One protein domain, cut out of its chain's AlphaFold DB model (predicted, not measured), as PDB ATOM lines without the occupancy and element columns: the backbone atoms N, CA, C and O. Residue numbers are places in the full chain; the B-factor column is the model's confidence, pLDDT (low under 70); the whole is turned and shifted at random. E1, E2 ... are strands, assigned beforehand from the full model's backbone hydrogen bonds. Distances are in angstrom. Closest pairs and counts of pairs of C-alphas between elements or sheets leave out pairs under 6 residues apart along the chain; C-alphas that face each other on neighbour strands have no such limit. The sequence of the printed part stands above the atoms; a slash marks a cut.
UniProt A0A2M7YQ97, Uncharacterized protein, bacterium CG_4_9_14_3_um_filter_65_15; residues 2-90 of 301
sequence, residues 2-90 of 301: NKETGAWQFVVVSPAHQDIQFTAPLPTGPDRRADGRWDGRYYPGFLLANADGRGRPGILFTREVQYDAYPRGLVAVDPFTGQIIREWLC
ATOM      1  N   ASN A   2      34.601 -25.861  -1.488       78.94
ATOM      2  CA  ASN A   2      33.778 -25.486  -0.342       78.94
ATOM      3  C   ASN A   2      34.647 -25.435   0.927       78.94
ATOM      4  O   ASN A   2      35.296 -26.425   1.262       78.94
ATOM      5  N   LYS A   3      34.685 -24.287   1.616       77.81
ATOM      6  CA  LYS A   3      35.575 -24.068   2.773       77.81
ATOM      7  C   LYS A   3      35.208 -24.937   3.987       77.81
ATOM      8  O   LYS A   3      36.097 -25.268   4.764       77.81
ATOM      9  N   GLU A   4      33.938 -25.315   4.138       75.94
ATOM     10  CA  GLU A   4      33.443 -26.085   5.290       75.94
ATOM     11  C   GLU A   4      33.669 -27.588   5.117       75.94
ATOM     12  O   GLU A   4      34.113 -28.271   6.034       75.94
ATOM     13  N   THR A   5      33.372 -28.101   3.923       80.50
ATOM     14  CA  THR A   5      33.405 -29.543   3.629       80.50
ATOM     15  C   THR A   5      34.697 -29.991   2.954       80.50
ATOM     16  O   THR A   5      34.950 -31.187   2.856       80.50
ATOM     17  N   GLY A   6      35.493 -29.058   2.420       83.19
ATOM     18  CA  GLY A   6      36.632 -29.369   1.554       83.19
ATOM     19  C   GLY A   6      36.234 -29.953   0.193       83.19
ATOM     20  O   GLY A   6      37.103 -30.243  -0.626       83.19
ATOM     21  N   ALA A   7      34.935 -30.109  -0.085       88.06
ATOM     22  CA  ALA A   7      34.456 -30.712  -1.317       88.06
ATOM     23  C   ALA A   7      34.598 -29.752  -2.504       88.06
ATOM     24  O   ALA A   7      34.391 -28.534  -2.406       88.06
ATOM     25  N   TRP A   8      34.912 -30.309  -3.668       93.31
ATOM     26  CA  TRP A   8      34.784 -29.579  -4.921       93.31
ATOM     27  C   TRP A   8      33.308 -29.403  -5.265       93.31
ATOM     28  O   TRP A   8      32.497 -30.301  -5.054       93.31
ATOM     29  N   GLN A   9      32.960 -28.228  -5.780       94.38
ATOM     30  CA  GLN A   9      31.595 -27.898  -6.165       94.38
ATOM     31  C   GLN A   9      31.578 -27.406  -7.606       94.38
ATOM     32  O   GLN A   9      32.414 -26.590  -7.999       94.38
ATOM     33  N   PHE A  10      30.617 -27.904  -8.371       92.81
ATOM     34  CA  PHE A  10      30.216 -27.351  -9.652       92.81
ATOM     35  C   PHE A  10      29.082 -26.361  -9.397       92.81
ATOM     36  O   PHE A  10      28.046 -26.739  -8.852       92.81
ATOM     37  N   VAL A  11      29.298 -25.098  -9.750       92.25
ATOM     38  CA  VAL A  11      28.337 -24.016  -9.524       92.25
ATOM     39  C   VAL A  11      27.908 -23.471 -10.877       92.25
ATOM     40  O   VAL A  11      28.749 -23.111 -11.701       92.25
ATOM     41  N   VAL A  12      26.598 -23.403 -11.095       90.06
ATOM     42  CA  VAL A  12      26.002 -22.772 -12.272       90.06
ATOM     43  C   VAL A  12      25.457 -21.420 -11.849       90.06
ATOM     44  O   VAL A  12      24.645 -21.338 -10.927       90.06
ATOM     45  N   VAL A  13      25.906 -20.365 -12.521       91.81
ATOM     46  CA  VAL A  13      25.497 -18.982 -12.255       91.81
ATOM     47  C   VAL A  13      24.714 -18.465 -13.454       91.81
ATOM     48  O   VAL A  13      25.137 -18.663 -14.594       91.81
ATOM     49  N   SER A  14      23.588 -17.796 -13.213       88.56
ATOM     50  CA  SER A  14      22.856 -17.118 -14.281       88.56
ATOM     51  C   SER A  14      23.673 -15.931 -14.779       88.56
ATOM     52  O   SER A  14      23.965 -15.025 -13.994       88.56
ATOM     53  N   PRO A  15      24.005 -15.849 -16.075       85.88
ATOM     54  CA  PRO A  15      24.669 -14.662 -16.592       85.88
ATOM     55  C   PRO A  15      23.765 -13.421 -16.534       85.88
ATOM     56  O   PRO A  15      24.281 -12.310 -16.426       85.88
ATOM     57  N   ALA A  16      22.441 -13.596 -16.599       91.56
ATOM     58  CA  ALA A  16      21.477 -12.498 -16.602       91.56
ATOM     59  C   ALA A  16      21.238 -11.915 -15.201       91.56
ATOM     60  O   ALA A  16      21.085 -10.704 -15.057       91.56
ATOM     61  N   HIS A  17      21.207 -12.773 -14.180       91.88
ATOM     62  CA  HIS A  17      20.831 -12.389 -12.816       91.88
ATOM     63  C   HIS A  17      21.998 -12.417 -11.824       91.88
ATOM     64  O   HIS A  17      21.855 -11.902 -10.720       91.88
ATOM     65  N   GLN A  18      23.149 -12.972 -12.222       91.38
ATOM     66  CA  GLN A  18      24.339 -13.152 -11.380       91.38
ATOM     67  C   GLN A  18      24.079 -13.958 -10.097       91.38
ATOM     68  O   GLN A  18      24.850 -13.887  -9.144       91.38
ATOM     69  N   ASP A  19      23.012 -14.754 -10.073       93.00
ATOM     70  CA  ASP A  19      22.648 -15.623  -8.963       93.00
ATOM     71  C   ASP A  19      23.051 -17.081  -9.231       93.00
ATOM     72  O   ASP A  19      23.204 -17.527 -10.373       93.00
ATOM     73  N   ILE A  20      23.248 -17.838  -8.150       92.50
ATOM     74  CA  ILE A  20      23.528 -19.272  -8.225       92.50
ATOM     75  C   ILE A  20      22.228 -19.988  -8.590       92.50
ATOM     76  O   ILE A  20      21.298 -20.046  -7.792       92.50
ATOM     77  N   GLN A  21      22.193 -20.568  -9.784       91.75
ATOM     78  CA  GLN A  21      21.069 -21.367 -10.264       91.75
ATOM     79  C   GLN A  21      21.086 -22.762  -9.637       91.75
ATOM     80  O   GLN A  21      20.045 -23.307  -9.280       91.75
ATOM     81  N   PHE A  22      22.278 -23.343  -9.487       92.31
ATOM     82  CA  PHE A  22      22.448 -24.669  -8.909       92.31
ATOM     83  C   PHE A  22      23.892 -24.901  -8.443       92.31
ATOM     84  O   PHE A  22      24.839 -24.308  -8.960       92.31
ATOM     85  N   THR A  23      24.054 -25.781  -7.451       94.06
ATOM     86  CA  THR A  23      25.350 -26.266  -6.968       94.06
ATOM     87  C   THR A  23      25.317 -27.786  -6.827       94.06
ATOM     88  O   THR A  23      24.445 -28.320  -6.144       94.06
ATOM     89  N   ALA A  24      26.304 -28.469  -7.405       93.44
ATOM     90  CA  ALA A  24      26.522 -29.904  -7.235       93.44
ATOM     91  C   ALA A  24      27.853 -30.177  -6.539       93.44
ATOM     92  O   ALA A  24      28.846 -29.518  -6.867       93.44
ATOM     93  N   PRO A  25      27.939 -31.180  -5.655       94.50
ATOM     94  CA  PRO A  25      29.234 -31.723  -5.278       94.50
ATOM     95  C   PRO A  25      29.868 -32.442  -6.478       94.50
ATOM     96  O   PRO A  25      29.207 -33.209  -7.177       94.50
ATOM     97  N   LEU A  26      31.161 -32.216  -6.699       95.25
ATOM     98  CA  LEU A  26      31.981 -33.060  -7.567       95.25
ATOM     99  C   LEU A  26      32.604 -34.174  -6.716       95.25
ATOM    100  O   LEU A  26      32.978 -33.915  -5.567       95.25
ATOM    101  N   PRO A  27      32.722 -35.410  -7.236       93.56
ATOM    102  CA  PRO A  27      33.200 -36.530  -6.438       93.56
ATOM    103  C   PRO A  27      34.658 -36.315  -6.020       93.56
ATOM    104  O   PRO A  27      35.466 -35.759  -6.764       93.56
ATOM    105  N   THR A  28      35.015 -36.793  -4.838       95.25
ATOM    106  CA  THR A  28      36.402 -36.845  -4.367       95.25
ATOM    107  C   THR A  28      36.864 -38.295  -4.280       95.25
ATOM    108  O   THR A  28      36.054 -39.221  -4.355       95.25
ATOM    109  N   GLY A  29      38.170 -38.500  -4.157       94.69
ATOM    110  CA  GLY A  29      38.758 -39.817  -3.955       94.69
ATOM    111  C   GLY A  29      39.115 -40.123  -2.507       94.69
ATOM    112  O   GLY A  29      38.836 -39.314  -1.618       94.69
ATOM    113  N   PRO A  30      39.725 -41.296  -2.266       95.56
ATOM    114  CA  PRO A  30      40.308 -41.618  -0.971       95.56
ATOM    115  C   PRO A  30      41.490 -40.688  -0.666       95.56
ATOM    116  O   PRO A  30      42.303 -40.421  -1.544       95.56
ATOM    117  N   ASP A  31      41.608 -40.246   0.585       95.06
ATOM    118  CA  ASP A  31      42.823 -39.620   1.119       95.06
ATOM    119  C   ASP A  31      43.810 -40.734   1.500       95.06
ATOM    120  O   ASP A  31      43.702 -41.359   2.559       95.06
ATOM    121  N   ARG A  32      44.730 -41.054   0.586       93.81
ATOM    122  CA  ARG A  32      45.721 -42.125   0.783       93.81
ATOM    123  C   ARG A  32      46.864 -41.678   1.679       93.81
ATOM    124  O   ARG A  32      47.547 -42.532   2.245       93.81
ATOM    125  N   ARG A  33      47.095 -40.371   1.795       91.69
ATOM    126  CA  ARG A  33      48.134 -39.820   2.670       91.69
ATOM    127  C   ARG A  33      47.707 -39.741   4.129       91.69
ATOM    128  O   ARG A  33      48.574 -39.570   4.983       91.69
ATOM    129  N   ALA A  34      46.413 -39.901   4.405       94.12
ATOM    130  CA  ALA A  34      45.819 -39.738   5.725       94.12
ATOM    131  C   ALA A  34      46.119 -38.351   6.328       94.12
ATOM    132  O   ALA A  34      46.319 -38.223   7.539       94.12
ATOM    133  N   ASP A  35      46.173 -37.313   5.484       92.62
ATOM    134  CA  ASP A  35      46.374 -35.918   5.908       92.62
ATOM    135  C   ASP A  35      45.047 -35.165   6.150       92.62
ATOM    136  O   ASP A  35      45.031 -33.989   6.526       92.62
ATOM    137  N   GLY A  36      43.927 -35.873   5.988       92.62
ATOM    138  CA  GLY A  36      42.558 -35.409   6.141       92.62
ATOM    139  C   GLY A  36      41.950 -34.833   4.862       92.62
ATOM    140  O   GLY A  36      40.824 -34.327   4.931       92.62
ATOM    141  N   ARG A  37      42.657 -34.826   3.721       92.44
ATOM    142  CA  ARG A  37      42.195 -34.169   2.489       92.44
ATOM    143  C   ARG A  37      42.595 -34.925   1.231       92.44
ATOM    144  O   ARG A  37      43.747 -35.252   1.018       92.44
ATOM    145  N   TRP A  38      41.636 -35.044   0.317       94.69
ATOM    146  CA  TRP A  38      41.917 -35.453  -1.053       94.69
ATOM    147  C   TRP A  38      42.580 -34.311  -1.843       94.69
ATOM    148  O   TRP A  38      42.013 -33.221  -1.962       94.69
ATOM    149  N   ASP A  39      43.755 -34.558  -2.418       94.00
ATOM    150  CA  ASP A  39      44.581 -33.581  -3.143       94.00
ATOM    151  C   ASP A  39      44.238 -33.411  -4.626       94.00
ATOM    152  O   ASP A  39      44.955 -32.736  -5.376       94.00
ATOM    153  N   GLY A  40      43.106 -33.978  -5.037       95.25
ATOM    154  CA  GLY A  40      42.585 -33.826  -6.380       95.25
ATOM    155  C   GLY A  40      42.119 -32.408  -6.700       95.25
ATOM    156  O   GLY A  40      41.687 -31.638  -5.837       95.25
ATOM    157  N   ARG A  41      42.188 -32.065  -7.985       96.25
ATOM    158  CA  ARG A  41      41.774 -30.781  -8.551       96.25
ATOM    159  C   ARG A  41      40.936 -31.003  -9.796       96.25
ATOM    160  O   ARG A  41      41.212 -31.888 -10.601       96.25
ATOM    161  N   TYR A  42      39.935 -30.150  -9.959       96.31
ATOM    162  CA  TYR A  42      39.115 -30.099 -11.157       96.31
ATOM    163  C   TYR A  42      39.466 -28.870 -11.970       96.31
ATOM    164  O   TYR A  42      39.475 -27.755 -11.450       96.31
ATOM    165  N   TYR A  43      39.682 -29.081 -13.259       95.94
ATOM    166  CA  TYR A  43      39.882 -28.022 -14.229       95.94
ATOM    167  C   TYR A  43      38.785 -28.119 -15.283       95.94
ATOM    168  O   TYR A  43      38.616 -29.190 -15.877       95.94
ATOM    169  N   PRO A  44      38.015 -27.047 -15.514       92.12
ATOM    170  CA  PRO A  44      37.016 -27.050 -16.567       92.12
ATOM    171  C   PRO A  44      37.711 -27.152 -17.927       92.12
ATOM    172  O   PRO A  44      38.708 -26.480 -18.183       92.12
ATOM    173  N   GLY A  45      37.190 -28.027 -18.779       88.25
ATOM    174  CA  GLY A  45      37.514 -28.080 -20.196       88.25
ATOM    175  C   GLY A  45      36.470 -27.298 -20.987       88.25
ATOM    176  O   GLY A  45      36.251 -26.110 -20.757       88.25
ATOM    177  N   PHE A  46      35.807 -27.988 -21.908       92.00
ATOM    178  CA  PHE A  46      34.801 -27.429 -22.807       92.00
ATOM    179  C   PHE A  46      33.464 -28.173 -22.698       92.00
ATOM    180  O   PHE A  46      33.343 -29.197 -22.016       92.00
ATOM    181  N   LEU A  47      32.441 -27.626 -23.355       92.75
ATOM    182  CA  LEU A  47      31.138 -28.262 -23.481       92.75
ATOM    183  C   LEU A  47      31.194 -29.338 -24.570       92.75
ATOM    184  O   LEU A  47      31.467 -29.044 -25.726       92.75
ATOM    185  N   LEU A  48      30.877 -30.573 -24.205       91.44
ATOM    186  CA  LEU A  48      30.617 -31.666 -25.128       91.44
ATOM    187  C   LEU A  48      29.161 -31.591 -25.570       91.44
ATOM    188  O   LEU A  48      28.269 -31.685 -24.729       91.44
ATOM    189  N   ALA A  49      28.907 -31.480 -26.871       89.69
ATOM    190  CA  ALA A  49      27.539 -31.448 -27.393       89.69
ATOM    191  C   ALA A  49      26.782 -32.777 -27.176       89.69
ATOM    192  O   ALA A  49      25.561 -32.780 -27.055       89.69
ATOM    193  N   ASN A  50      27.500 -33.905 -27.107       90.12
ATOM    194  CA  ASN A  50      26.921 -35.246 -27.001       90.12
ATOM    195  C   ASN A  50      27.706 -36.137 -26.018       90.12
ATOM    196  O   ASN A  50      28.344 -37.112 -26.413       90.12
ATOM    197  N   ALA A  51      27.679 -35.793 -24.731       90.69
ATOM    198  CA  ALA A  51      28.433 -36.496 -23.688       90.69
ATOM    199  C   ALA A  51      27.892 -37.907 -23.368       90.69
ATOM    200  O   ALA A  51      28.635 -38.781 -22.901       90.69
ATOM    201  N   ASP A  52      26.598 -38.152 -23.599       89.50
ATOM    202  CA  ASP A  52      25.939 -39.429 -23.293       89.50
ATOM    203  C   ASP A  52      25.730 -40.341 -24.517       89.50
ATOM    204  O   ASP A  52      25.300 -41.486 -24.367       89.50
ATOM    205  N   GLY A  53      26.063 -39.871 -25.723       86.19
ATOM    206  CA  GLY A  53      25.812 -40.582 -26.979       86.19
ATOM    207  C   GLY A  53      24.365 -40.487 -27.485       86.19
ATOM    208  O   GLY A  53      24.045 -41.112 -28.494       86.19
ATOM    209  N   ARG A  54      23.491 -39.730 -26.811       88.62
ATOM    210  CA  ARG A  54      22.066 -39.535 -27.143       88.62
ATOM    211  C   ARG A  54      21.697 -38.060 -27.350       88.62
ATOM    212  O   ARG A  54      20.517 -37.727 -27.400       88.62
ATOM    213  N   GLY A  55      22.694 -37.190 -27.494       89.06
ATOM    214  CA  GLY A  55      22.541 -35.754 -27.722       89.06
ATOM    215  C   GLY A  55      22.473 -34.919 -26.444       89.06
ATOM    216  O   GLY A  55      22.177 -33.728 -26.526       89.06
ATOM    217  N   ARG A  56      22.726 -35.503 -25.263       92.06
ATOM    218  CA  ARG A  56      22.780 -34.737 -24.014       92.06
ATOM    219  C   ARG A  56      24.136 -34.040 -23.898       92.06
ATOM    220  O   ARG A  56      25.167 -34.724 -23.953       92.06
ATOM    221  N   PRO A  57      24.168 -32.714 -23.697       94.25
ATOM    222  CA  PRO A  57      25.425 -32.014 -23.522       94.25
ATOM    223  C   PRO A  57      26.035 -32.308 -22.146       94.25
ATOM    224  O   PRO A  57      25.328 -32.622 -21.187       94.25
ATOM    225  N   GLY A  58      27.352 -32.174 -22.032       94.56
ATOM    226  CA  GLY A  58      28.078 -32.320 -20.771       94.56
ATOM    227  C   GLY A  58      29.243 -31.347 -20.691       94.56
ATOM    228  O   GLY A  58      29.886 -31.074 -21.698       94.56
ATOM    229  N   ILE A  59      29.547 -30.825 -19.508       95.44
ATOM    230  CA  ILE A  59      30.783 -30.073 -19.283       95.44
ATOM    231  C   ILE A  59      31.876 -31.081 -18.963       95.44
ATOM    232  O   ILE A  59      31.764 -31.851 -18.005       95.44
ATOM    233  N   LEU A  60      32.926 -31.080 -19.776       95.88
ATOM    234  CA  LEU A  60      34.100 -31.894 -19.530       95.88
ATOM    235  C   LEU A  60      34.978 -31.221 -18.480       95.88
ATOM    236  O   LEU A  60      35.312 -30.045 -18.594       95.88
ATOM    237  N   PHE A  61      35.405 -31.989 -17.490       97.06
ATOM    238  CA  PHE A  61      36.426 -31.604 -16.537       97.06
ATOM    239  C   PHE A  61      37.621 -32.535 -16.653       97.06
ATOM    240  O   PHE A  61      37.486 -33.750 -16.815       97.06
ATOM    241  N   THR A  62      38.797 -31.948 -16.492       97.19
ATOM    242  CA  THR A  62      40.015 -32.684 -16.190       97.19
ATOM    243  C   THR A  62      40.112 -32.832 -14.680       97.19
ATOM    244  O   THR A  62      40.021 -31.840 -13.955       97.19
ATOM    245  N   ARG A  63      40.270 -34.064 -14.206       97.25
ATOM    246  CA  ARG A  63      40.445 -34.397 -12.796       97.25
ATOM    247  C   ARG A  63      41.884 -34.821 -12.572       97.25
ATOM    248  O   ARG A  63      42.248 -35.972 -12.832       97.25
ATOM    249  N   GLU A  64      42.679 -33.872 -12.097       95.94
ATOM    250  CA  GLU A  64      44.051 -34.130 -11.695       95.94
ATOM    251  C   GLU A  64      44.104 -34.629 -10.256       95.94
ATOM    252  O   GLU A  64      43.368 -34.129  -9.412       95.94
ATOM    253  N   VAL A  65      44.991 -35.575  -9.953       94.81
ATOM    254  CA  VAL A  65      45.265 -36.007  -8.571       94.81
ATOM    255  C   VAL A  65      46.765 -36.123  -8.382       94.81
ATOM    256  O   VAL A  65      47.467 -36.575  -9.289       94.81
ATOM    257  N   GLN A  66      47.260 -35.691  -7.223       91.88
ATOM    258  CA  GLN A  66      48.665 -35.833  -6.882       91.88
ATOM    259  C   GLN A  66      48.857 -37.164  -6.149       91.88
ATOM    260  O   GLN A  66      48.701 -38.226  -6.752       91.88
ATOM    261  N   TYR A  67      49.216 -37.133  -4.872       92.88
ATOM    262  CA  TYR A  67      49.648 -38.302  -4.112       92.88
ATOM    263  C   TYR A  67      48.493 -39.186  -3.643       92.88
ATOM    264  O   TYR A  67      48.714 -40.366  -3.379       92.88
ATOM    265  N   ASP A  68      47.261 -38.671  -3.606       95.12
ATOM    266  CA  ASP A  68      46.089 -39.503  -3.304       95.12
ATOM    267  C   ASP A  68      45.708 -40.456  -4.434       95.12
ATOM    268  O   ASP A  68      44.888 -41.359  -4.257       95.12
ATOM    269  N   ALA A  69      46.367 -40.297  -5.582       93.38
ATOM    270  CA  ALA A  69      46.351 -41.146  -6.759       93.38
ATOM    271  C   ALA A  69      45.014 -41.281  -7.503       93.38
ATOM    272  O   ALA A  69      45.029 -41.386  -8.733       93.38
ATOM    273  N   TYR A  70      43.882 -41.271  -6.800       95.62
ATOM    274  CA  TYR A  70      42.573 -41.613  -7.334       95.62
ATOM    275  C   TYR A  70      41.476 -40.672  -6.881       95.62
ATOM    276  O   TYR A  70      41.576 -40.120  -5.797       95.62
ATOM    277  N   PRO A  71      40.378 -40.591  -7.645       96.25
ATOM    278  CA  PRO A  71      40.300 -40.974  -9.051       96.25
ATOM    279  C   PRO A  71      40.912 -39.864  -9.921       96.25
ATOM    280  O   PRO A  71      40.641 -38.692  -9.690       96.25
ATOM    281  N   ARG A  72      41.696 -40.204 -10.951       95.88
ATOM    282  CA  ARG A  72      42.229 -39.231 -11.923       95.88
ATOM    283  C   ARG A  72      41.789 -39.574 -13.342       95.88
ATOM    284  O   ARG A  72      41.520 -40.742 -13.633       95.88
ATOM    285  N   GLY A  73      41.670 -38.565 -14.198       97.00
ATOM    286  CA  GLY A  73      41.189 -38.739 -15.567       97.00
ATOM    287  C   GLY A  73      40.247 -37.625 -16.020       97.00
ATOM    288  O   GLY A  73      40.365 -36.490 -15.565       97.00
ATOM    289  N   LEU A  74      39.320 -37.932 -16.921       97.19
ATOM    290  CA  LEU A  74      38.317 -36.978 -17.392       97.19
ATOM    291  C   LEU A  74      36.941 -37.320 -16.829       97.19
ATOM    292  O   LEU A  74      36.633 -38.481 -16.560       97.19
ATOM    293  N   VAL A  75      36.088 -36.317 -16.676       96.81
ATOM    294  CA  VAL A  75      34.707 -36.509 -16.230       96.81
ATOM    295  C   VAL A  75      33.785 -35.537 -16.934       96.81
ATOM    296  O   VAL A  75      34.036 -34.337 -16.957       96.81
ATOM    297  N   ALA A  76      32.725 -36.069 -17.531       96.31
ATOM    298  CA  ALA A  76      31.661 -35.281 -18.124       96.31
ATOM    299  C   ALA A  76      30.521 -35.161 -17.113       96.31
ATOM    300  O   ALA A  76      29.980 -36.169 -16.646       96.31
ATOM    301  N   VAL A  77      30.160 -33.927 -16.786       96.50
ATOM    302  CA  VAL A  77      29.103 -33.596 -15.831       96.50
ATOM    303  C   VAL A  77      27.951 -32.953 -16.582       96.50
ATOM    304  O   VAL A  77      28.156 -32.085 -17.429       96.50
ATOM    305  N   ASP A  78      26.733 -33.372 -16.281       95.25
ATOM    306  CA  ASP A  78      25.547 -32.735 -16.819       95.25
ATOM    307  C   ASP A  78      25.414 -31.303 -16.267       95.25
ATOM    308  O   ASP A  78      25.366 -31.119 -15.046       95.25
ATOM    309  N   PRO A  79      25.321 -30.281 -17.136       93.12
ATOM    310  CA  PRO A  79      25.321 -28.890 -16.699       93.12
ATOM    311  C   PRO A  79      24.045 -28.469 -15.956       93.12
ATOM    312  O   PRO A  79      24.049 -27.423 -15.318       93.12
ATOM    313  N   PHE A  80      22.962 -29.248 -16.021       92.00
ATOM    314  CA  PHE A  80      21.656 -28.899 -15.447       92.00
ATOM    315  C   PHE A  80      21.389 -29.573 -14.097       92.00
ATOM    316  O   PHE A  80      20.636 -29.060 -13.276       92.00
ATOM    317  N   THR A  81      21.991 -30.735 -13.871       93.94
ATOM    318  CA  THR A  81      21.747 -31.604 -12.714       93.94
ATOM    319  C   THR A  81      23.006 -31.846 -11.894       93.94
ATOM    320  O   THR A  81      22.915 -32.365 -10.783       93.94
ATOM    321  N   GLY A  82      24.187 -31.535 -12.442       93.75
ATOM    322  CA  GLY A  82      25.472 -31.833 -11.813       93.75
ATOM    323  C   GLY A  82      25.793 -33.321 -11.718       93.75
ATOM    324  O   GLY A  82      26.787 -33.694 -11.099       93.75
ATOM    325  N   GLN A  83      24.958 -34.182 -12.302       95.69
ATOM    326  CA  GLN A  83      25.198 -35.615 -12.316       95.69
ATOM    327  C   GLN A  83      26.362 -35.938 -13.242       95.69
ATOM    328  O   GLN A  83      26.494 -35.381 -14.332       95.69
ATOM    329  N   ILE A  84      27.186 -36.889 -12.827       95.56
ATOM    330  CA  ILE A  84      28.225 -37.441 -13.686       95.56
ATOM    331  C   ILE A  84      27.541 -38.225 -14.804       95.56
ATOM    332  O   ILE A  84      26.866 -39.220 -14.554       95.56
ATOM    333  N   ILE A  85      27.726 -37.770 -16.040       95.94
ATOM    334  CA  ILE A  85      27.298 -38.499 -17.235       95.94
ATOM    335  C   ILE A  85      28.282 -39.635 -17.495       95.94
ATOM    336  O   ILE A  85      27.890 -40.745 -17.855       95.94
ATOM    337  N   ARG A  86      29.577 -39.338 -17.346       94.38
ATOM    338  CA  ARG A  86      30.642 -40.261 -17.713       94.38
ATOM    339  C   ARG A  86      31.941 -39.951 -17.000       94.38
ATOM    340  O   ARG A  86      32.290 -38.790 -16.812       94.38
ATOM    341  N   GLU A  87      32.698 -41.002 -16.725       95.56
ATOM    342  CA  GLU A  87      34.080 -40.900 -16.287       95.56
ATOM    343  C   GLU A  87      34.993 -41.661 -17.227       95.56
ATOM    344  O   GLU A  87      34.657 -42.721 -17.760       95.56
ATOM    345  N   TRP A  88      36.179 -41.104 -17.378       95.56
ATOM    346  CA  TRP A  88      37.306 -41.752 -17.984       95.56
ATOM    347  C   TRP A  88      38.429 -41.799 -16.970       95.56
ATOM    348  O   TRP A  88      38.948 -40.751 -16.598       95.56
ATOM    349  N   LEU A  89      38.837 -42.988 -16.546       96.38
ATOM    350  CA  LEU A  89      39.978 -43.136 -15.651       96.38
ATOM    351  C   LEU A  89      41.239 -43.434 -16.456       96.38
ATOM    352  O   LEU A  89      41.195 -44.171 -17.439       96.38
ATOM    353  N   CYS A  90      42.371 -42.884 -16.033       96.62
ATOM    354  CA  CYS A  90      43.677 -43.207 -16.597       96.62
ATOM    355  C   CYS A  90      44.746 -43.194 -15.502       96.62
ATOM    356  O   CYS A  90      44.564 -42.571 -14.459       96.62
TER     357      CYS A  90
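Overview. This is residues 2 to 90 of the 301 residues of an uncharacterized protein of bacterium CG_4_9_14_3_um_filter_65_15 (UniProt A0A2M7YQ97). The main body is a strongly twisted sheet of four strands, E3, E4, E5 and E6, that folds back and forth, and a separate hairpin of two strands, E1 and E2, is set off from it. The long link of residues 26 to 40 joins hairpin to sheet; its Ala 34 and Ala 16, in the turn between E1 and E2, are at the two ends of the greatest length. The printed part has 89 residues with no named helix and six named strands, in the order E1 E2 E3 E4 E5 E6; the class is all strand, though under half of the residues, 37 of 89, are in named elements. Both sheets are antiparallel, in the orders E3 E4 E5 E6 and E1 E2. The whole is compact, with a radius of gyration of the C-alphas of 13.9 A, and flat, spanning 41 by 31 by 16 A.

Along the chain. E1 is residues 9 to 13, 12.4 A from first to last C-alpha, and begins at C-alpha 9 at (31.595, -27.898, -6.165). E2 is residues 20 to 25, 14.0 A. E3, residues 41 to 48, is the longest strand by residues, 20.0 A, and begins at C-alpha 41 at (41.774, -30.781, -8.551); it bends by 52 degrees at residue 45. E4 is residues 58 to 64, 18.5 A. E5 is residues 73 to 77, 13.1 A. E6, residues 84 to 89, 13.2 A, ends at C-alpha 89 at (39.978, -43.136, -15.651).

Arrangement. E3 to E6 form a meander, each strand the antiparallel neighbour of the one before, with E3 and E6 as edge strands. E3 and E4 are a hairpin at 152 degrees; N 45 and O 60 are 2.8 A apart, within hydrogen-bond range. E4 and E5, a hairpin at 151 degrees, have N 61 and O 75 within range at 2.8 A. E5 and E6, a hairpin at 174 degrees, have N 76 and O 86 within range at 2.8 A. From edge to edge the strands' lines turn by 63 degrees. E1 and E2 are a hairpin at 167 degrees, with N 10 and O 24 within range at 2.8 A. E1 and E2 are each apart from E3, E4, E5 and E6.

Size, cuts and confidence. The C-alphas farthest apart, those of Ala 16 and Ala 34, are 42.8 A from each other. The printed part has no cut. The link from E2 to E3, 15 residues, is long; the other links between strands are short. The mean pLDDT of the printed part is 92.7, and no printed residue is under 70.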